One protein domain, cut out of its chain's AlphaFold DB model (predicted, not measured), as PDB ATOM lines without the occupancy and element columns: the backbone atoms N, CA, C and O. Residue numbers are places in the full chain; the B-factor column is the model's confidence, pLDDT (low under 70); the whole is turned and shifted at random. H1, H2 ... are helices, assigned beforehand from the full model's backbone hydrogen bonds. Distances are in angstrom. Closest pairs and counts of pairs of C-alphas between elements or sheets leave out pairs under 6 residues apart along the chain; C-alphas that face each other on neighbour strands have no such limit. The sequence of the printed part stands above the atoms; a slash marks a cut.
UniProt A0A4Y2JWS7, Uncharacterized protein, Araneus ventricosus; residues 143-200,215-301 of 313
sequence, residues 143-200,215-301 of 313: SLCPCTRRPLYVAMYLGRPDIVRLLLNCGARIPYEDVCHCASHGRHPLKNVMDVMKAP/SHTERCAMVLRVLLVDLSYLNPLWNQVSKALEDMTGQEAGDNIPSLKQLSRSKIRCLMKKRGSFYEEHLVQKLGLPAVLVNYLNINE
ATOM      1  N   SER A 143      46.576  79.822 -92.277       71.25
ATOM      2  CA  SER A 143      45.213  79.351 -92.567       71.25
ATOM      3  C   SER A 143      45.068  77.824 -92.458       71.25
ATOM      4  O   SER A 143      44.424  77.178 -93.279       71.25
ATOM      5  N   LEU A 144      45.705  77.228 -91.452       72.56
ATOM      6  CA  LEU A 144      45.642  75.805 -91.137       72.56
ATOM      7  C   LEU A 144      44.615  75.556 -90.020       72.56
ATOM      8  O   LEU A 144      44.155  76.498 -89.368       72.56
ATOM      9  N   CYS A 145      44.275  74.294 -89.738       75.81
ATOM     10  CA  CYS A 145      43.532  73.963 -88.516       75.81
ATOM     11  C   CYS A 145      44.282  74.499 -87.284       75.81
ATOM     12  O   CYS A 145      45.495  74.302 -87.214       75.81
ATOM     13  N   PRO A 146      43.605  75.058 -86.261       70.75
ATOM     14  CA  PRO A 146      44.241  75.453 -84.997       70.75
ATOM     15  C   PRO A 146      45.162  74.387 -84.368       70.75
ATOM     16  O   PRO A 146      46.176  74.702 -83.766       70.75
ATOM     17  N   CYS A 147      44.835  73.111 -84.541       72.06
ATOM     18  CA  CYS A 147      45.614  71.949 -84.113       72.06
ATOM     19  C   CYS A 147      46.884  71.662 -84.949       72.06
ATOM     20  O   CYS A 147      47.813  71.039 -84.455       72.06
ATOM     21  N   THR A 148      46.933  72.095 -86.213       74.88
ATOM     22  CA  THR A 148      48.091  71.966 -87.120       74.88
ATOM     23  C   THR A 148      48.938  73.240 -87.140       74.88
ATOM     24  O   THR A 148      49.932  73.300 -87.850       74.88
ATOM     25  N   ARG A 149      48.556  74.272 -86.375       83.12
ATOM     26  CA  ARG A 149      49.273  75.554 -86.295       83.12
ATOM     27  C   ARG A 149      50.471  75.534 -85.340       83.12
ATOM     28  O   ARG A 149      51.080  76.577 -85.134       83.12
ATOM     29  N   ARG A 150      50.839  74.379 -84.770       89.31
ATOM     30  CA  ARG A 150      52.107  74.255 -84.036       89.31
ATOM     31  C   ARG A 150      53.274  74.505 -85.007       89.31
ATOM     32  O   ARG A 150      53.246  73.950 -86.112       89.31
ATOM     33  N   PRO A 151      54.314  75.261 -84.616       92.62
ATOM     34  CA  PRO A 151      55.440  75.585 -85.490       92.62
ATOM     35  C   PRO A 151      56.083  74.370 -86.164       92.62
ATOM     36  O   PRO A 151      56.432  74.431 -87.342       92.62
ATOM     37  N   LEU A 152      56.174  73.245 -85.445       92.00
ATOM     38  CA  LEU A 152      56.716  71.993 -85.975       92.00
ATOM     39  C   LEU A 152      55.928  71.498 -87.196       92.00
ATOM     40  O   LEU A 152      56.520  71.243 -88.241       92.00
ATOM     41  N   TYR A 153      54.598  71.430 -87.102       88.94
ATOM     42  CA  TYR A 153      53.740  70.988 -88.205       88.94
ATOM     43  C   TYR A 153      53.793  71.939 -89.403       88.94
ATOM     44  O   TYR A 153      53.779  71.484 -90.546       88.94
ATOM     45  N   VAL A 154      53.919  73.246 -89.162       87.88
ATOM     46  CA  VAL A 154      54.075  74.232 -90.239       87.88
ATOM     47  C   VAL A 154      55.421  74.071 -90.951       87.88
ATOM     48  O   VAL A 154      55.469  74.068 -92.179       87.88
ATOM     49  N   ALA A 155      56.515  73.875 -90.212       89.88
ATOM     50  CA  ALA A 155      57.829  73.619 -90.805       89.88
ATOM     51  C   ALA A 155      57.843  72.331 -91.646       89.88
ATOM     52  O   ALA A 155      58.458  72.291 -92.715       89.88
ATOM     53  N   MET A 156      57.126  71.299 -91.192       89.19
ATOM     54  CA  MET A 156      56.941  70.061 -91.945       89.19
ATOM     55  C   MET A 156      56.138  70.276 -93.228       89.19
ATOM     56  O   MET A 156      56.589  69.873 -94.296       89.19
ATOM     57  N   TYR A 157      54.998  70.964 -93.131       84.75
ATOM     58  CA  TYR A 157      54.151  71.319 -94.271       84.75
ATOM     59  C   TYR A 157      54.928  72.088 -95.351       84.75
ATOM     60  O   TYR A 157      54.720  71.881 -96.541       84.75
ATOM     61  N   LEU A 158      55.862  72.954 -94.946       83.25
ATOM     62  CA  LEU A 158      56.703  73.728 -95.863       83.25
ATOM     63  C   LEU A 158      57.938  72.962 -96.384       83.25
ATOM     64  O   LEU A 158      58.729  73.532 -97.145       83.25
ATOM     65  N   GLY A 159      58.146  71.708 -95.968       86.12
ATOM     66  CA  GLY A 159      59.298  70.898 -96.369       86.12
ATOM     67  C   GLY A 159      60.633  71.517 -95.936       86.12
ATOM     68  O   GLY A 159      61.537  71.680 -96.763       86.12
ATOM     69  N   ARG A 160      60.737  71.941 -94.667       86.69
ATOM     70  CA  ARG A 160      61.907  72.635 -94.089       86.69
ATOM     71  C   ARG A 160      62.632  71.774 -93.045       86.69
ATOM     72  O   ARG A 160      62.449  71.992 -91.845       86.69
ATOM     73  N   PRO A 161      63.457  70.793 -93.465       88.88
ATOM     74  CA  PRO A 161      64.120  69.870 -92.539       88.88
ATOM     75  C   PRO A 161      65.086  70.577 -91.576       88.88
ATOM     76  O   PRO A 161      65.232  70.151 -90.432       88.88
ATOM     77  N   ASP A 162      65.691  71.685 -92.011       87.31
ATOM     78  CA  ASP A 162      66.535  72.567 -91.203       87.31
ATOM     79  C   ASP A 162      65.784  73.122 -89.982       87.31
ATOM     80  O   ASP A 162      66.272  73.058 -88.853       87.31
ATOM     81  N   ILE A 163      64.562  73.611 -90.201       90.19
ATOM     82  CA  ILE A 163      63.724  74.192 -89.148       90.19
ATOM     83  C   ILE A 163      63.093  73.094 -88.290       90.19
ATOM     84  O   ILE A 163      63.042  73.231 -87.072       90.19
ATOM     85  N   VAL A 164      62.660  71.980 -88.887       91.56
ATOM     86  CA  VAL A 164      62.143  70.823 -88.133       91.56
ATOM     87  C   VAL A 164      63.194  70.322 -87.138       91.56
ATOM     88  O   VAL A 164      62.882  70.129 -85.964       91.56
ATOM     89  N   ARG A 165      64.455  70.193 -87.570       89.69
ATOM     90  CA  ARG A 165      65.577  69.827 -86.696       89.69
ATOM     91  C   ARG A 165      65.766  70.834 -85.565       89.69
ATOM     92  O   ARG A 165      65.853  70.426 -84.410       89.69
ATOM     93  N   LEU A 166      65.793  72.130 -85.883       90.44
ATOM     94  CA  LEU A 166      65.908  73.198 -84.888       90.44
ATOM     95  C   LEU A 166      64.797  73.110 -83.834       90.44
ATOM     96  O   LEU A 166      65.091  73.119 -82.643       90.44
ATOM     97  N   LEU A 167      63.538  72.997 -84.257       92.19
ATOM     98  CA  LEU A 167      62.387  72.950 -83.354       92.19
ATOM     99  C   LEU A 167      62.436  71.719 -82.451       92.19
ATOM    100  O   LEU A 167      62.263  71.840 -81.239       92.19
ATOM    101  N   LEU A 168      62.747  70.546 -83.009       89.88
ATOM    102  CA  LEU A 168      62.916  69.326 -82.223       89.88
ATOM    103  C   LEU A 168      64.080  69.442 -81.242       89.88
ATOM    104  O   LEU A 168      63.952  68.950 -80.127       89.88
ATOM    105  N   ASN A 169      65.174  70.112 -81.616       87.12
ATOM    106  CA  ASN A 169      66.301  70.433 -80.732       87.12
ATOM    107  C   ASN A 169      65.973  71.482 -79.673       87.12
ATOM    108  O   ASN A 169      66.593  71.486 -78.619       87.12
ATOM    109  N   CYS A 170      64.975  72.323 -79.911       87.94
ATOM    110  CA  CYS A 170      64.437  73.238 -78.912       87.94
ATOM    111  C   CYS A 170      63.313  72.585 -78.083       87.94
ATOM    112  O   CYS A 170      62.651  73.253 -77.294       87.94
ATOM    113  N   GLY A 171      63.098  71.272 -78.223       87.88
ATOM    114  CA  GLY A 171      62.169  70.515 -77.389       87.88
ATOM    115  C   GLY A 171      60.727  70.484 -77.889       87.88
ATOM    116  O   GLY A 171      59.868  70.025 -77.135       87.88
ATOM    117  N   ALA A 172      60.460  70.899 -79.135       89.94
ATOM    118  CA  ALA A 172      59.126  70.812 -79.727       89.94
ATOM    119  C   ALA A 172      58.545  69.396 -79.592       89.94
ATOM    120  O   ALA A 172      59.263  68.379 -79.659       89.94
ATOM    121  N   ARG A 173      57.237  69.337 -79.356       86.25
ATOM    122  CA  ARG A 173      56.518  68.098 -79.058       86.25
ATOM    123  C   ARG A 173      55.735  67.609 -80.269       86.25
ATOM    124  O   ARG A 173      55.273  68.382 -81.101       86.25
ATOM    125  N   ILE A 174      55.549  66.292 -80.316       82.81
ATOM    126  CA  ILE A 174      54.591  65.623 -81.199       82.81
ATOM    127  C   ILE A 174      53.639  64.864 -80.270       82.81
ATOM    128  O   ILE A 174      53.926  63.722 -79.902       82.81
ATOM    129  N   PRO A 175      52.590  65.522 -79.755       71.56
ATOM    130  CA  PRO A 175      51.718  64.922 -78.755       71.56
ATOM    131  C   PRO A 175      50.891  63.822 -79.406       71.56
ATOM    132  O   PRO A 175      50.084  64.107 -80.275       71.56
ATOM    133  N   TYR A 176      51.055  62.575 -78.969       67.88
ATOM    134  CA  TYR A 176      50.301  61.432 -79.506       67.88
ATOM    135  C   TYR A 176      48.778  61.578 -79.337       67.88
ATOM    136  O   TYR A 176      48.005  61.005 -80.101       67.88
ATOM    137  N   GLU A 177      48.368  62.336 -78.319       65.62
ATOM    138  CA  GLU A 177      46.985  62.661 -77.975       65.62
ATOM    139  C   GLU A 177      46.459  63.904 -78.705       65.62
ATOM    140  O   GLU A 177      45.310  64.290 -78.497       65.62
ATOM    141  N   ASP A 178      47.263  64.538 -79.572       72.44
ATOM    142  CA  ASP A 178      46.759  65.620 -80.411       72.44
ATOM    143  C   ASP A 178      45.681  65.056 -81.349       72.44
ATOM    144  O   ASP A 178      45.938  64.225 -82.225       72.44
ATOM    145  N   VAL A 179      44.464  65.574 -81.210       67.69
ATOM    146  CA  VAL A 179      43.334  65.250 -82.082       67.69
ATOM    147  C   VAL A 179      42.917  66.500 -82.862       67.69
ATOM    148  O   VAL A 179      42.640  67.562 -82.295       67.69
ATOM    149  N   CYS A 180      42.843  66.394 -84.196       72.12
ATOM    150  CA  CYS A 180      42.164  67.397 -85.026       72.12
ATOM    151  C   CYS A 180      40.662  67.264 -84.784       72.12
ATOM    152  O   CYS A 180      40.006  66.437 -85.408       72.12
ATOM    153  N   HIS A 181      40.092  68.117 -83.936       69.38
ATOM    154  CA  HIS A 181      38.630  68.274 -83.871       69.38
ATOM    155  C   HIS A 181      38.068  69.056 -85.071       69.38
ATOM    156  O   HIS A 181      36.866  69.209 -85.227       69.38
ATOM    157  N   CYS A 182      38.961  69.568 -85.914       67.62
ATOM    158  CA  CYS A 182      38.690  70.405 -87.072       67.62
ATOM    159  C   CYS A 182      38.118  69.653 -88.279       67.62
ATOM    160  O   CYS A 182      37.445  70.222 -89.129       67.62
ATOM    161  N   ALA A 183      38.498  68.386 -88.378       55.56
ATOM    162  CA  ALA A 183      38.232  67.502 -89.480       55.56
ATOM    163  C   ALA A 183      37.389  66.420 -88.841       55.56
ATOM    164  O   ALA A 183      37.738  65.915 -87.775       55.56
ATOM    165  N   SER A 184      36.290  66.089 -89.492       52.84
ATOM    166  CA  SER A 184      35.216  65.175 -89.094       52.84
ATOM    167  C   SER A 184      35.644  63.732 -88.749       52.84
ATOM    168  O   SER A 184      34.821  62.829 -88.757       52.84
ATOM    169  N   HIS A 185      36.920  63.482 -88.448       56.09
ATOM    170  CA  HIS A 185      37.521  62.156 -88.373       56.09
ATOM    171  C   HIS A 185      38.428  61.913 -87.157       56.09
ATOM    172  O   HIS A 185      39.053  60.858 -87.113       56.09
ATOM    173  N   GLY A 186      38.569  62.849 -86.206       62.88
ATOM    174  CA  GLY A 186      39.368  62.606 -84.992       62.88
ATOM    175  C   GLY A 186      40.808  62.145 -85.276       62.88
ATOM    176  O   GLY A 186      41.378  61.361 -84.523       62.88
ATOM    177  N   ARG A 187      41.386  62.577 -86.406       78.19
ATOM    178  CA  ARG A 187      42.721  62.157 -86.854       78.19
ATOM    179  C   ARG A 187      43.797  63.013 -86.199       78.19
ATOM    180  O   ARG A 187      43.590  64.198 -85.935       78.19
ATOM    181  N   HIS A 188      44.968  62.421 -86.008       82.38
ATOM    182  CA  HIS A 188      46.141  63.136 -85.525       82.38
ATOM    183  C   HIS A 188      46.591  64.207 -86.548       82.38
ATOM    184  O   HIS A 188      46.692  63.882 -87.736       82.38
ATOM    185  N   PRO A 189      46.910  65.455 -86.138       82.88
ATOM    186  CA  PRO A 189      47.327  66.549 -87.030       82.88
ATOM    187  C   PRO A 189      48.458  66.185 -87.999       82.88
ATOM    188  O   PRO A 189      48.416  66.550 -89.171       82.88
ATOM    189  N   LEU A 190      49.430  65.401 -87.522       84.69
ATOM    190  CA  LEU A 190      50.533  64.868 -88.329       84.69
ATOM    191  C   LEU A 190      50.068  64.144 -89.600       84.69
ATOM    192  O   LEU A 190      50.711  64.275 -90.635       84.69
ATOM    193  N   LYS A 191      48.947  63.413 -89.555       84.31
ATOM    194  CA  LYS A 191      48.436  62.697 -90.729       84.31
ATOM    195  C   LYS A 191      48.036  63.661 -91.841       84.31
ATOM    196  O   LYS A 191      48.434  63.457 -92.977       84.31
ATOM    197  N   ASN A 192      47.361  64.755 -91.495       81.81
ATOM    198  CA  ASN A 192      46.993  65.784 -92.468       81.81
ATOM    199  C   ASN A 192      48.237  66.426 -93.099       81.81
ATOM    200  O   ASN A 192      48.255  66.689 -94.295       81.81
ATOM    201  N   VAL A 193      49.287  66.661 -92.303       84.75
ATOM    202  CA  VAL A 193      50.558  67.198 -92.811       84.75
ATOM    203  C   VAL A 193      51.222  66.205 -93.768       84.75
ATOM    204  O   VAL A 193      51.638  66.602 -94.850       84.75
ATOM    205  N   MET A 194      51.270  64.918 -93.413       87.19
ATOM    206  CA  MET A 194      51.823  63.873 -94.281       87.19
ATOM    207  C   MET A 194      51.031  63.713 -95.581       87.19
ATOM    208  O   MET A 194      51.642  63.578 -96.636       87.19
ATOM    209  N   ASP A 195      49.699  63.758 -95.524       84.81
ATOM    210  CA  ASP A 195      48.841  63.661 -96.709       84.81
ATOM    211  C   ASP A 195      49.138  64.811 -97.689       84.81
ATOM    212  O   ASP A 195      49.243  64.586 -98.893       84.81
ATOM    213  N   VAL A 196      49.373  66.027 -97.179       82.38
ATOM    214  CA  VAL A 196      49.789  67.163 -98.020       82.38
ATOM    215  C   VAL A 196      51.215  66.997 -98.545       82.38
ATOM    216  O   VAL A 196      51.462  67.287 -99.710       82.38
ATOM    217  N   MET A 197      52.153  66.502 -97.732       84.56
ATOM    218  CA  MET A 197      53.529  66.246 -98.184       84.56
ATOM    219  C   MET A 197      53.590  65.204 -99.312       84.56
ATOM    220  O   MET A 197      54.472  65.290-100.165       84.56
ATOM    221  N   LYS A 198      52.663  64.235 -99.319       82.06
ATOM    222  CA  LYS A 198      52.521  63.216-100.373       82.06
ATOM    223  C   LYS A 198      51.827  63.732-101.628       82.06
ATOM    224  O   LYS A 198      52.002  63.140-102.691       82.06
ATOM    225  N   ALA A 199      51.011  64.779-101.517       79.44
ATOM    226  CA  ALA A 199      50.289  65.302-102.661       79.44
ATOM    227  C   ALA A 199      51.298  65.792-103.716       79.44
ATOM    228  O   ALA A 199      52.201  66.569-103.382       79.44
ATOM    229  N   PRO A 200      51.175  65.362-104.984       66.38
ATOM    230  CA  PRO A 200      51.996  65.910-106.046       66.38
ATOM    231  C   PRO A 200      51.685  67.403-106.143       66.38
ATOM    232  O   PRO A 200      50.586  67.798-106.527       66.38
ATOM    233  N   SER A 215      64.714  68.105-104.903       82.81
ATOM    234  CA  SER A 215      63.280  68.038-105.193       82.81
ATOM    235  C   SER A 215      62.415  68.260-103.939       82.81
ATOM    236  O   SER A 215      62.848  68.118-102.794       82.81
ATOM    237  N   HIS A 216      61.141  68.627-104.128       82.50
ATOM    238  CA  HIS A 216      60.197  68.745-103.009       82.50
ATOM    239  C   HIS A 216      60.043  67.422-102.242       82.50
ATOM    240  O   HIS A 216      60.025  67.425-101.009       82.50
ATOM    241  N   THR A 217      59.972  66.308-102.972       83.12
ATOM    242  CA  THR A 217      59.850  64.958-102.419       83.12
ATOM    243  C   THR A 217      61.041  64.612-101.533       83.12
ATOM    244  O   THR A 217      60.850  64.179-100.402       83.12
ATOM    245  N   GLU A 218      62.267  64.900-101.977       84.38
ATOM    246  CA  GLU A 218      63.473  64.679-101.167       84.38
ATOM    247  C   GLU A 218      63.481  65.540 -99.898       84.38
ATOM    248  O   GLU A 218      63.791  65.039 -98.817       84.38
ATOM    249  N   ARG A 219      63.067  66.813 -99.976       85.81
ATOM    250  CA  ARG A 219      62.937  67.663 -98.776       85.81
ATOM    251  C   ARG A 219      61.910  67.111 -97.789       85.81
ATOM    252  O   ARG A 219      62.151  67.132 -96.581       85.81
ATOM    253  N   CYS A 220      60.785  66.603 -98.285       86.88
ATOM    254  CA  CYS A 220      59.764  65.962 -97.461       86.88
ATOM    255  C   CYS A 220      60.276  64.666 -96.822       86.88
ATOM    256  O   CYS A 220      60.097  64.469 -95.620       86.88
ATOM    257  N   ALA A 221      60.995  63.836 -97.576       86.25
ATOM    258  CA  ALA A 221      61.643  62.637 -97.060       86.25
ATOM    259  C   ALA A 221      62.654  62.974 -95.949       86.25
ATOM    260  O   ALA A 221      62.651  62.340 -94.893       86.25
ATOM    261  N   MET A 222      63.468  64.024 -96.122       86.69
ATOM    262  CA  MET A 222      64.374  64.505 -95.072       86.69
ATOM    263  C   MET A 222      63.615  64.923 -93.811       86.69
ATOM    264  O   MET A 222      64.028  64.564 -92.711       86.69
ATOM    265  N   VAL A 223      62.497  65.643 -93.947       88.25
ATOM    266  CA  VAL A 223      61.641  66.015 -92.809       88.25
ATOM    267  C   VAL A 223      61.155  64.776 -92.054       88.25
ATOM    268  O   VAL A 223      61.280  64.730 -90.830       88.25
ATOM    269  N   LEU A 224      60.640  63.762 -92.757       88.31
ATOM    270  CA  LEU A 224      60.158  62.533 -92.119       88.31
ATOM    271  C   LEU A 224      61.294  61.759 -91.432       88.31
ATOM    272  O   LEU A 224      61.114  61.294 -90.307       88.31
ATOM    273  N   ARG A 225      62.490  61.705 -92.038       86.62
ATOM    274  CA  ARG A 225      63.689  61.111 -91.416       86.62
ATOM    275  C   ARG A 225      64.069  61.810 -90.109       86.62
ATOM    276  O   ARG A 225      64.365  61.132 -89.126       86.62
ATOM    277  N   VAL A 226      64.034  63.148 -90.072       85.56
ATOM    278  CA  VAL A 226      64.255  63.909 -88.827       85.56
ATOM    279  C   VAL A 226      63.196  63.530 -87.788       85.56
ATOM    280  O   VAL A 226      63.523  63.333 -86.622       85.56
ATOM    281  N   LEU A 227      61.931  63.431 -88.198       86.62
ATOM    282  CA  LEU A 227      60.806  63.201 -87.297       86.62
ATOM    283  C   LEU A 227      60.848  61.826 -86.624       86.62
ATOM    284  O   LEU A 227      60.563  61.722 -85.429       86.62
ATOM    285  N   LEU A 228      61.230  60.786 -87.373       84.69
ATOM    286  CA  LEU A 228      61.330  59.417 -86.864       84.69
ATOM    287  C   LEU A 228      62.185  59.358 -85.593       84.69
ATOM    288  O   LEU A 228      61.802  58.697 -84.634       84.69
ATOM    289  N   VAL A 229      63.260  60.149 -85.511       79.38
ATOM    290  CA  VAL A 229      64.133  60.240 -84.327       79.38
ATOM    291  C   VAL A 229      63.367  60.357 -83.005       79.38
ATOM    292  O   VAL A 229      63.700  59.658 -82.048       79.38
ATOM    293  N   ASP A 230      62.363  61.235 -82.946       77.88
ATOM    294  CA  ASP A 230      61.612  61.513 -81.716       77.88
ATOM    295  C   ASP A 230      60.329  60.670 -81.609       77.88
ATOM    296  O   ASP A 230      59.745  60.587 -80.529       77.88
ATOM    297  N   LEU A 231      59.923  59.977 -82.679       79.69
ATOM    298  CA  LEU A 231      58.721  59.138 -82.719       79.69
ATOM    299  C   LEU A 231      58.945  57.675 -82.320       79.69
ATOM    300  O   LEU A 231      57.968  56.938 -82.225       79.69
ATOM    301  N   SER A 232      60.178  57.233 -82.052       67.56
ATOM    302  CA  SER A 232      60.467  55.805 -81.816       67.56
ATOM    303  C   SER A 232      59.733  55.183 -80.612       67.56
ATOM    304  O   SER A 232      59.520  53.976 -80.594       67.56
ATOM    305  N   TYR A 233      59.257  55.977 -79.643       67.50
ATOM    306  CA  TYR A 233      58.389  55.490 -78.551       67.50
ATOM    307  C   TYR A 233      56.907  55.363 -78.915       67.50
ATOM    308  O   TYR A 233      56.139  54.774 -78.156       67.50
ATOM    309  N   LEU A 234      56.485  55.934 -80.041       70.69
ATOM    310  CA  LEU A 234      55.088  56.059 -80.443       70.69
ATOM    311  C   LEU A 234      54.807  55.122 -81.617       70.69
ATOM    312  O   LEU A 234      54.638  55.560 -82.754       70.69
ATOM    313  N   ASN A 235      54.726  53.825 -81.314       68.69
ATOM    314  CA  ASN A 235      54.570  52.731 -82.280       68.69
ATOM    315  C   ASN A 235      53.540  53.006 -83.414       68.69
ATOM    316  O   ASN A 235      53.897  52.881 -84.586       68.69
ATOM    317  N   PRO A 236      52.301  53.487 -83.153       81.00
ATOM    318  CA  PRO A 236      51.341  53.721 -84.237       81.00
ATOM    319  C   PRO A 236      51.677  54.918 -85.140       81.00
ATOM    320  O   PRO A 236      51.291  54.913 -86.310       81.00
ATOM    321  N   LEU A 237      52.366  55.948 -84.632       82.88
ATOM    322  CA  LEU A 237      52.784  57.101 -85.441       82.88
ATOM    323  C   LEU A 237      54.080  56.809 -86.196       82.88
ATOM    324  O   LEU A 237      54.198  57.213 -87.350       82.88
ATOM    325  N   TRP A 238      55.004  56.065 -85.583       85.62
ATOM    326  CA  TRP A 238      56.221  55.586 -86.236       85.62
ATOM    327  C   TRP A 238      55.891  54.835 -87.524       85.62
ATOM    328  O   TRP A 238      56.349  55.236 -88.587       85.62
ATOM    329  N   ASN A 239      55.013  53.829 -87.457       86.62
ATOM    330  CA  ASN A 239      54.655  53.017 -88.625       86.62
ATOM    331  C   ASN A 239      54.032  53.857 -89.749       86.62
ATOM    332  O   ASN A 239      54.309  53.637 -90.925       86.62
ATOM    333  N   GLN A 240      53.214  54.857 -89.401       88.06
ATOM    334  CA  GLN A 240      52.612  55.755 -90.391       88.06
ATOM    335  C   GLN A 240      53.652  56.648 -91.073       88.06
ATOM    336  O   GLN A 240      53.585  56.837 -92.287       88.06
ATOM    337  N   VAL A 241      54.604  57.186 -90.308       87.50
ATOM    338  CA  VAL A 241      55.680  58.038 -90.833       87.50
ATOM    339  C   VAL A 241      56.685  57.220 -91.638       87.50
ATOM    340  O   VAL A 241      57.098  57.672 -92.701       87.50
ATOM    341  N   SER A 242      57.030  56.015 -91.176       87.50
ATOM    342  CA  SER A 242      57.914  55.073 -91.872       87.50
ATOM    343  C   SER A 242      57.334  54.711 -93.234       87.50
ATOM    344  O   SER A 242      57.960  54.964 -94.255       87.50
ATOM    345  N   LYS A 243      56.066  54.284 -93.269       89.56
ATOM    346  CA  LYS A 243      55.360  54.007 -94.522       89.56
ATOM    347  C   LYS A 243      55.279  55.234 -95.431       89.56
ATOM    348  O   LYS A 243      55.449  55.135 -96.637       89.56
ATOM    349  N   ALA A 244      55.015  56.416 -94.871       87.62
ATOM    350  CA  ALA A 244      54.988  57.642 -95.663       87.62
ATOM    351  C   ALA A 244      56.350  57.987 -96.276       87.62
ATOM    352  O   ALA A 244      56.383  58.534 -97.374       87.62
ATOM    353  N   LEU A 245      57.443  57.677 -95.579       87.50
ATOM    354  CA  LEU A 245      58.794  57.830 -96.095       87.50
ATOM    355  C   LEU A 245      59.062  56.833 -97.230       87.50
ATOM    356  O   LEU A 245      59.528  57.264 -98.277       87.50
ATOM    357  N   GLU A 246      58.694  55.561 -97.055       89.00
ATOM    358  CA  GLU A 246      58.804  54.512 -98.087       89.00
ATOM    359  C   GLU A 246      58.058  54.886 -99.364       89.00
ATOM    360  O   GLU A 246      58.630  54.837-100.451       89.00
ATOM    361  N   ASP A 247      56.808  55.337 -99.225       87.75
ATOM    362  CA  ASP A 247      55.981  55.775-100.350       87.75
ATOM    363  C   ASP A 247      56.651  56.923-101.140       87.75
ATOM    364  O   ASP A 247      56.456  57.041-102.348       87.75
ATOM    365  N   MET A 248      57.428  57.790-100.471       84.50
ATOM    366  CA  MET A 248      58.111  58.930-101.101       84.50
ATOM    367  C   MET A 248      59.462  58.563-101.720       84.50
ATOM    368  O   MET A 248      59.826  59.138-102.744       84.50
ATOM    369  N   THR A 249      60.238  57.682-101.082       84.94
ATOM    370  CA  THR A 249      61.609  57.357-101.515       84.94
ATOM    371  C   THR A 249      61.688  56.105-102.379       84.94
ATOM    372  O   THR A 249      62.710  55.900-103.028       84.94
ATOM    373  N   GLY A 250      60.665  55.246-102.362       84.50
ATOM    374  CA  GLY A 250      60.702  53.912-102.972       84.50
ATOM    375  C   GLY A 250      61.709  52.958-102.315       84.50
ATOM    376  O   GLY A 250      61.942  51.865-102.820       84.50
ATOM    377  N   GLN A 251      62.325  53.377-101.206       81.25
ATOM    378  CA  GLN A 251      63.261  52.589-100.408       81.25
ATOM    379  C   GLN A 251      62.546  52.153 -99.138       81.25
ATOM    380  O   GLN A 251      61.911  52.994 -98.503       81.25
ATOM    381  N   GLU A 252      62.694  50.887 -98.748       73.12
ATOM    382  CA  GLU A 252      62.257  50.411 -97.431       73.12
ATOM    383  C   GLU A 252      62.874  51.309 -96.347       73.12
ATOM    384  O   GLU A 252      64.080  51.577 -96.361       73.12
ATOM    385  N   ALA A 253      62.066  51.816 -95.415       62.94
ATOM    386  CA  ALA A 253      62.500  52.800 -94.421       62.94
ATOM    387  C   ALA A 253      63.285  52.154 -93.260       62.94
ATOM    388  O   ALA A 253      63.313  52.674 -92.141       62.94
ATOM    389  N   GLY A 254      63.983  51.050 -93.542       63.19
ATOM    390  CA  GLY A 254      64.526  50.131 -92.553       63.19
ATOM    391  C   GLY A 254      63.435  49.255 -91.938       63.19
ATOM    392  O   GLY A 254      62.286  49.262 -92.372       63.19
ATOM    393  N   ASP A 255      63.802  48.488 -90.913       63.03
ATOM    394  CA  ASP A 255      62.855  47.623 -90.214       63.03
ATOM    395  C   ASP A 255      61.648  48.420 -89.686       63.03
ATOM    396  O   ASP A 255      61.786  49.503 -89.111       63.03
ATOM    397  N   ASN A 256      60.453  47.823 -89.771       68.12
ATOM    398  CA  ASN A 256      59.214  48.353 -89.177       68.12
ATOM    399  C   ASN A 256      59.317  48.598 -87.656       68.12
ATOM    400  O   ASN A 256      58.422  49.186 -87.050       68.12
ATOM    401  N   ILE A 257      60.393  48.132 -87.022       76.12
ATOM    402  CA  ILE A 257      60.665  48.278 -85.601       76.12
ATOM    403  C   ILE A 257      61.856  49.234 -85.435       76.12
ATOM    404  O   ILE A 257      62.927  48.969 -85.983       76.12
ATOM    405  N   PRO A 258      61.724  50.316 -84.643       81.12
ATOM    406  CA  PRO A 258      62.849  51.192 -84.356       81.12
ATOM    407  C   PRO A 258      63.999  50.404 -83.718       81.12
ATOM    408  O   PRO A 258      63.801  49.664 -82.752       81.12
ATOM    409  N   SER A 259      65.221  50.614 -84.205       86.00
ATOM    410  CA  SER A 259      66.420  50.017 -83.612       86.00
ATOM    411  C   SER A 259      66.554  50.373 -82.125       86.00
ATOM    412  O   SER A 259      66.161  51.459 -81.682       86.00
ATOM    413  N   LEU A 260      67.222  49.513 -81.347       86.50
ATOM    414  CA  LEU A 260      67.528  49.795 -79.938       86.50
ATOM    415  C   LEU A 260      68.270  51.133 -79.762       86.50
ATOM    416  O   LEU A 260      68.046  51.845 -78.780       86.50
ATOM    417  N   LYS A 261      69.110  51.510 -80.736       86.94
ATOM    418  CA  LYS A 261      69.805  52.806 -80.778       86.94
ATOM    419  C   LYS A 261      68.801  53.974 -80.835       86.94
ATOM    420  O   LYS A 261      68.910  54.914 -80.045       86.94
ATOM    421  N   GLN A 262      67.795  53.895 -81.712       85.06
ATOM    422  CA  GLN A 262      66.746  54.916 -81.863       85.06
ATOM    423  C   GLN A 262      65.800  54.974 -80.662       85.06
ATOM    424  O   GLN A 262      65.424  56.070 -80.237       85.06
ATOM    425  N   LEU A 263      65.438  53.821 -80.093       87.38
ATOM    426  CA  LEU A 263      64.683  53.757 -78.841       87.38
ATOM    427  C   LEU A 263      65.478  54.432 -77.719       87.38
ATOM    428  O   LEU A 263      65.007  55.381 -77.105       87.38
ATOM    429  N   SER A 264      66.738  54.057 -77.511       88.00
ATOM    430  CA  SER A 264      67.567  54.653 -76.453       88.00
ATOM    431  C   SER A 264      67.664  56.177 -76.585       88.00
ATOM    432  O   SER A 264      67.445  56.906 -75.615       88.00
ATOM    433  N   ARG A 265      67.902  56.679 -77.803       86.88
ATOM    434  CA  ARG A 265      67.965  58.120 -78.083       86.88
ATOM    435  C   ARG A 265      66.675  58.848 -77.748       86.88
ATOM    436  O   ARG A 265      66.726  59.856 -77.043       86.88
ATOM    437  N   SER A 266      65.531  58.358 -78.220       84.56
ATOM    438  CA  SER A 266      64.258  59.026 -77.943       84.56
ATOM    439  C   SER A 266      63.931  59.011 -76.443       84.56
ATOM    440  O   SER A 266      63.355  59.967 -75.925       84.56
ATOM    441  N   LYS A 267      64.404  58.006 -75.685       86.19
ATOM    442  CA  LYS A 267      64.168  57.922 -74.236       86.19
ATOM    443  C   LYS A 267      64.927  59.002 -73.517       86.19
ATOM    444  O   LYS A 267      64.355  59.710 -72.694       86.19
ATOM    445  N   ILE A 268      66.215  59.099 -73.837       86.75
ATOM    446  CA  ILE A 268      67.128  60.078 -73.266       86.75
ATOM    447  C   ILE A 268      66.587  61.472 -73.572       86.75
ATOM    448  O   ILE A 268      66.398  62.265 -72.654       86.75
ATOM    449  N   ARG A 269      66.204  61.730 -74.827       85.38
ATOM    450  CA  ARG A 269      65.597  63.002 -75.231       85.38
ATOM    451  C   ARG A 269      64.291  63.279 -74.483       85.38
ATOM    452  O   ARG A 269      64.125  64.363 -73.936       85.38
ATOM    453  N   CYS A 270      63.385  62.312 -74.363       83.25
ATOM    454  CA  CYS A 270      62.152  62.465 -73.585       83.25
ATOM    455  C   CYS A 270      62.432  62.816 -72.111       83.25
ATOM    456  O   CYS A 270      61.812  63.725 -71.559       83.25
ATOM    457  N   LEU A 271      63.405  62.150 -71.480       84.25
ATOM    458  CA  LEU A 271      63.826  62.453 -70.110       84.25
ATOM    459  C   LEU A 271      64.432  63.857 -69.989       84.25
ATOM    460  O   LEU A 271      64.126  64.569 -69.034       84.25
ATOM    461  N   MET A 272      65.235  64.281 -70.965       82.31
ATOM    462  CA  MET A 272      65.785  65.636 -71.018       82.31
ATOM    463  C   MET A 272      64.680  66.692 -71.161       82.31
ATOM    464  O   MET A 272      64.724  67.699 -70.454       82.31
ATOM    465  N   LYS A 273      63.659  66.449 -72.004       78.69
ATOM    466  CA  LYS A 273      62.499  67.351 -72.168       78.69
ATOM    467  C   LYS A 273      61.758  67.518 -70.840       78.69
ATOM    468  O   LYS A 273      61.483  68.640 -70.430       78.69
ATOM    469  N   LYS A 274      61.506  66.416 -70.122       79.06
ATOM    470  CA  LYS A 274      60.826  66.441 -68.812       79.06
ATOM    471  C   LYS A 274      61.581  67.222 -67.735       79.06
ATOM    472  O   LYS A 274      60.953  67.717 -66.809       79.06
ATOM    473  N   ARG A 275      62.908  67.315 -67.834       77.38
ATOM    474  CA  ARG A 275      63.749  68.051 -66.877       77.38
ATOM    475  C   ARG A 275      63.975  69.519 -67.259       77.38
ATOM    476  O   ARG A 275      64.726  70.193 -66.568       77.38
ATOM    477  N   GLY A 276      63.399  69.999 -68.368       68.94
ATOM    478  CA  GLY A 276      63.687  71.342 -68.900       68.94
ATOM    479  C   GLY A 276      65.137  71.514 -69.377       68.94
ATOM    480  O   GLY A 276      65.591  72.616 -69.639       68.94
ATOM    481  N   SER A 277      65.882  70.414 -69.496       63.41
ATOM    482  CA  SER A 277      67.335  70.376 -69.710       63.41
ATOM    483  C   SER A 277      67.726  70.241 -71.183       63.41
ATOM    484  O   SER A 277      68.834  69.823 -71.509       63.41
ATOM    485  N   PHE A 278      66.786  70.477 -72.095       59.53
ATOM    486  CA  PHE A 278      66.900  69.976 -73.459       59.53
ATOM    487  C   PHE A 278      67.907  70.736 -74.325       59.53
ATOM    488  O   PHE A 278      68.460  70.158 -75.257       59.53
ATOM    489  N   TYR A 279      68.152  72.008 -74.006       56.12
ATOM    490  CA  TYR A 279      68.934  72.898 -74.859       56.12
ATOM    491  C   TYR A 279      70.370  73.158 -74.373       56.12
ATOM    492  O   TYR A 279      71.185  73.715 -75.103       56.12
ATOM    493  N   GLU A 280      70.745  72.730 -73.169       61.81
ATOM    494  CA  GLU A 280      72.145  72.847 -72.769       61.81
ATOM    495  C   GLU A 280      72.961  71.749 -73.470       61.81
ATOM    496  O   GLU A 280      73.047  70.620 -72.983       61.81
ATOM    497  N   GLU A 281      73.617  72.081 -74.588       58.47
ATOM    498  CA  GLU A 281      74.681  71.242 -75.174       58.47
ATOM    499  C   GLU A 281      75.680  70.801 -74.089       58.47
ATOM    500  O   GLU A 281      76.144  69.660 -74.075       58.47
ATOM    501  N   HIS A 282      75.915  71.674 -73.108       60.06
ATOM    502  CA  HIS A 282      76.723  71.414 -71.925       60.06
ATOM    503  C   HIS A 282      76.172  70.296 -71.023       60.06
ATOM    504  O   HIS A 282      76.966  69.596 -70.405       60.06
ATOM    505  N   LEU A 283      74.854  70.076 -70.926       65.81
ATOM    506  CA  LEU A 283      74.292  68.979 -70.118       65.81
ATOM    507  C   LEU A 283      74.528  67.626 -70.772       65.81
ATOM    508  O   LEU A 283      74.866  66.675 -70.073       65.81
ATOM    509  N   VAL A 284      74.415  67.538 -72.100       69.56
ATOM    510  CA  VAL A 284      74.755  66.300 -72.818       69.56
ATOM    511  C   VAL A 284      76.259  66.040 -72.732       69.56
ATOM    512  O   VAL A 284      76.672  64.904 -72.524       69.56
ATOM    513  N   GLN A 285      77.081  67.093 -72.789       71.75
ATOM    514  CA  GLN A 285      78.526  66.994 -72.553       71.75
ATOM    515  C   GLN A 285      78.857  66.556 -71.113       71.75
ATOM    516  O   GLN A 285      79.768  65.754 -70.916       71.75
ATOM    517  N   LYS A 286      78.084  66.989 -70.104       80.19
ATOM    518  CA  LYS A 286      78.229  66.541 -68.702       80.19
ATOM    519  C   LYS A 286      77.896  65.062 -68.489       80.19
ATOM    520  O   LYS A 286      78.293  64.515 -67.466       80.19
ATOM    521  N   LEU A 287      77.211  64.401 -69.427       80.88
ATOM    522  CA  LEU A 287      76.973  62.954 -69.351       80.88
ATOM    523  C   LEU A 287      78.254  62.127 -69.554       80.88
ATOM    524  O   LEU A 287      78.209  60.912 -69.383       80.88
ATOM    525  N   GLY A 288      79.375  62.751 -69.945       85.94
ATOM    526  CA  GLY A 288      80.630  62.043 -70.209       85.94
ATOM    527  C   GLY A 288      80.551  61.118 -71.427       85.94
ATOM    528  O   GLY A 288      81.323  60.169 -71.537       85.94
ATOM    529  N   LEU A 289      79.594  61.361 -72.329       87.44
ATOM    530  CA  LEU A 289      79.404  60.554 -73.530       87.44
ATOM    531  C   LEU A 289      80.411  60.948 -74.625       87.44
ATOM    532  O   LEU A 289      80.721  62.132 -74.776       87.44
ATOM    533  N   PRO A 290      80.862  59.991 -75.456       89.00
ATOM    534  CA  PRO A 290      81.619  60.288 -76.667       89.00
ATOM    535  C   PRO A 290      80.897  61.301 -77.565       89.00
ATOM    536  O   PRO A 290      79.681  61.219 -77.744       89.00
ATOM    537  N   ALA A 291      81.651  62.201 -78.208       84.62
ATOM    538  CA  ALA A 291      81.107  63.263 -79.064       84.62
ATOM    539  C   ALA A 291      80.159  62.743 -80.162       84.62
ATOM    540  O   ALA A 291      79.158  63.383 -80.474       84.62
ATOM    541  N   VAL A 292      80.421  61.546 -80.697       86.31
ATOM    542  CA  VAL A 292      79.546  60.880 -81.675       86.31
ATOM    543  C   VAL A 292      78.153  60.625 -81.093       86.31
ATOM    544  O   VAL A 292      77.155  60.930 -81.737       86.31
ATOM    545  N   LEU A 293      78.058  60.140 -79.850       85.50
ATOM    546  CA  LEU A 293      76.769  59.918 -79.189       85.50
ATOM    547  C   LEU A 293      76.086  61.232 -78.801       85.50
ATOM    548  O   LEU A 293      74.863  61.311 -78.862       85.50
ATOM    549  N   VAL A 294      76.847  62.274 -78.459       85.06
ATOM    550  CA  VAL A 294      76.298  63.623 -78.232       85.06
ATOM    551  C   VAL A 294      75.664  64.166 -79.517       85.06
ATOM    552  O   VAL A 294      74.514  64.603 -79.508       85.06
ATOM    553  N   ASN A 295      76.371  64.068 -80.644       84.75
ATOM    554  CA  ASN A 295      75.869  64.487 -81.954       84.75
ATOM    555  C   ASN A 295      74.660  63.661 -82.395       84.75
ATOM    556  O   ASN A 295      73.692  64.224 -82.920       84.75
ATOM    557  N   TYR A 296      74.683  62.352 -82.119       85.38
ATOM    558  CA  TYR A 296      73.532  61.481 -82.304       85.38
ATOM    559  C   TYR A 296      72.344  62.012 -81.507       85.38
ATOM    560  O   TYR A 296      71.311  62.320 -82.087       85.38
ATOM    561  N   LEU A 297      72.482  62.202 -80.192       84.62
ATOM    562  CA  LEU A 297      71.402  62.688 -79.330       84.62
ATOM    563  C   LEU A 297      70.850  64.048 -79.780       84.62
ATOM    564  O   LEU A 297      69.633  64.227 -79.783       84.62
ATOM    565  N   ASN A 298      71.702  64.961 -80.243       81.06
ATOM    566  CA  ASN A 298      71.314  66.310 -80.663       81.06
ATOM    567  C   ASN A 298      70.754  66.404 -82.090       81.06
ATOM    568  O   ASN A 298      70.542  67.503 -82.581       81.06
ATOM    569  N   ILE A 299      70.521  65.290 -82.799       81.94
ATOM    570  CA  ILE A 299      70.119  65.344 -84.224       81.94
ATOM    571  C   ILE A 299      71.088  66.174 -85.085       81.94
ATOM    572  O   ILE A 299      70.713  66.711 -86.126       81.94
ATOM    573  N   ASN A 300      72.346  66.256 -84.652       74.50
ATOM    574  CA  ASN A 300      73.405  66.965 -85.358       74.50
ATOM    575  C   ASN A 300      74.146  66.040 -86.325       74.50
ATOM    576  O   ASN A 300      74.857  66.535 -87.196       74.50
ATOM    577  N   GLU A 301      73.972  64.716 -86.195       64.56
ATOM    578  CA  GLU A 301      74.360  63.782 -87.250       64.56
ATOM    579  C   GLU A 301      73.713  64.242 -88.558       64.56
ATOM    580  O   GLU A 301      72.490  64.337 -88.689       64.56
TER     581      GLU A 301
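AT A GLANCE: This is residues 143 to 200 and 215 to 301 of the 313 residues of an uncharacterized protein of Araneus ventricosus (UniProt A0A4Y2JWS7). Five roughly aligned helices make a two-layered helical bundle, with H2, H4 and H5 side by side in one row, H4 in its middle, and H1 and H3 packed over one side of that row. H6 crosses the end of H4, and beyond it H8 packs on H6, with H7 next to H8 at the far end; of this part residues 286 to 291 stick out. The printed part has 145 residues with eight named helices, H1 to H8 in order along the chain, and no named strand; the class is all helix. The whole is compact, with a radius of gyration of the C-alphas of 15.3 A, and spans 48 by 33 by 26 A.

IN THESE COORDINATES: The longest helix by residues is H4, residues 216 to 231, 22.5 A from first to last C-alpha, from C-alpha 216 at (60.197, 68.745, -103.009) to C-alpha 231 at (58.721, 59.138, -82.719). H5, residues 235 to 249, is 21.0 A long, and H6, residues 260 to 274, is 21.1 A. Before H4 in the chain stand H1, residues 151 to 157, 9.8 A, H2, residues 161 to 169, 12.0 A, and H3, residues 189 to 198, 14.7 A. H1 begins with C-alpha 151 at (55.440, 75.585, -85.490). After H6 come H7, residues 281 to 286, 8.8 A, and H8, residues 291 to 297, 9.7 A, which ends with C-alpha 297 at (71.402, 62.688, -79.330).

HOW THE PARTS SIT: H4 is the hub and touches H2, H3, H5 and H6. H4 and H5 form a helical hairpin and touch with 17 pairs of C-alphas within 8 A, the closest being those of Leu 231 and Trp 238, 5.6 A apart; they run opposite ways at a shallow tilt of 21 degrees. H2 touches H4 and runs the same way at a shallow tilt of 14 degrees, the closest C-alphas being those of Pro 161 and Val 223, 4.6 A apart. H2 and H5 are apart. H1 and H2 form a second helical hairpin at a shallow tilt of 27 degrees, with the C-alphas of Ala 155 and Val 164 closest at 5.8 A. H1 touches H3, where the C-alphas of Tyr 157 and Val 193 are closest at 5.7 A. H1 and H4 are close but not clearly touching, their closest C-alphas, Met 156 and Val 223, 6.3 A apart. H3 touches H5, with the C-alphas of Lys 198 and Met 248 closest at 7.1 A. H4, with residues 217 to 220 alone, only just touches H3, with 3 pairs of C-alphas within 8 A, the closest being Met 197 and Cys 220 at 6.3 A. H4 touches H6 with residues 229 to 231 alone, about perpendicular at 74 degrees; the C-alphas of Asp 230 and Ser 266 are closest at 5.2 A. H6, with residues 265 to 269 alone, touches H8 about perpendicular at 75 degrees, and the C-alphas of Arg 265 and Leu 297 are closest at 5.9 A. H7 and H8 only just touch, with 3 pairs of C-alphas within 8 A, and only at the corner by their link, Val 284 and Val 294 being closest at 6.2 A. In H1, H2, H3, H6, H7 and H8 every O i to N i+4 pair is within hydrogen-bond range; in H4 10 of 12 are, and in H5 10 of 11.

THE WHOLE: The two C-alphas farthest apart, those of Ser 184 and Gly 288, are 49.3 A apart. Residues 201 to 214 are cut out, and C-alphas 200 and 215 are 11.5 A apart across the cut. Of the links that are printed whole, H2 to H3 is long, residues 170 to 188. Mean pLDDT of the printed part is 80.2; 27 residues are under 70, among them 181 to 186, 253 to 256 and 276 to 284.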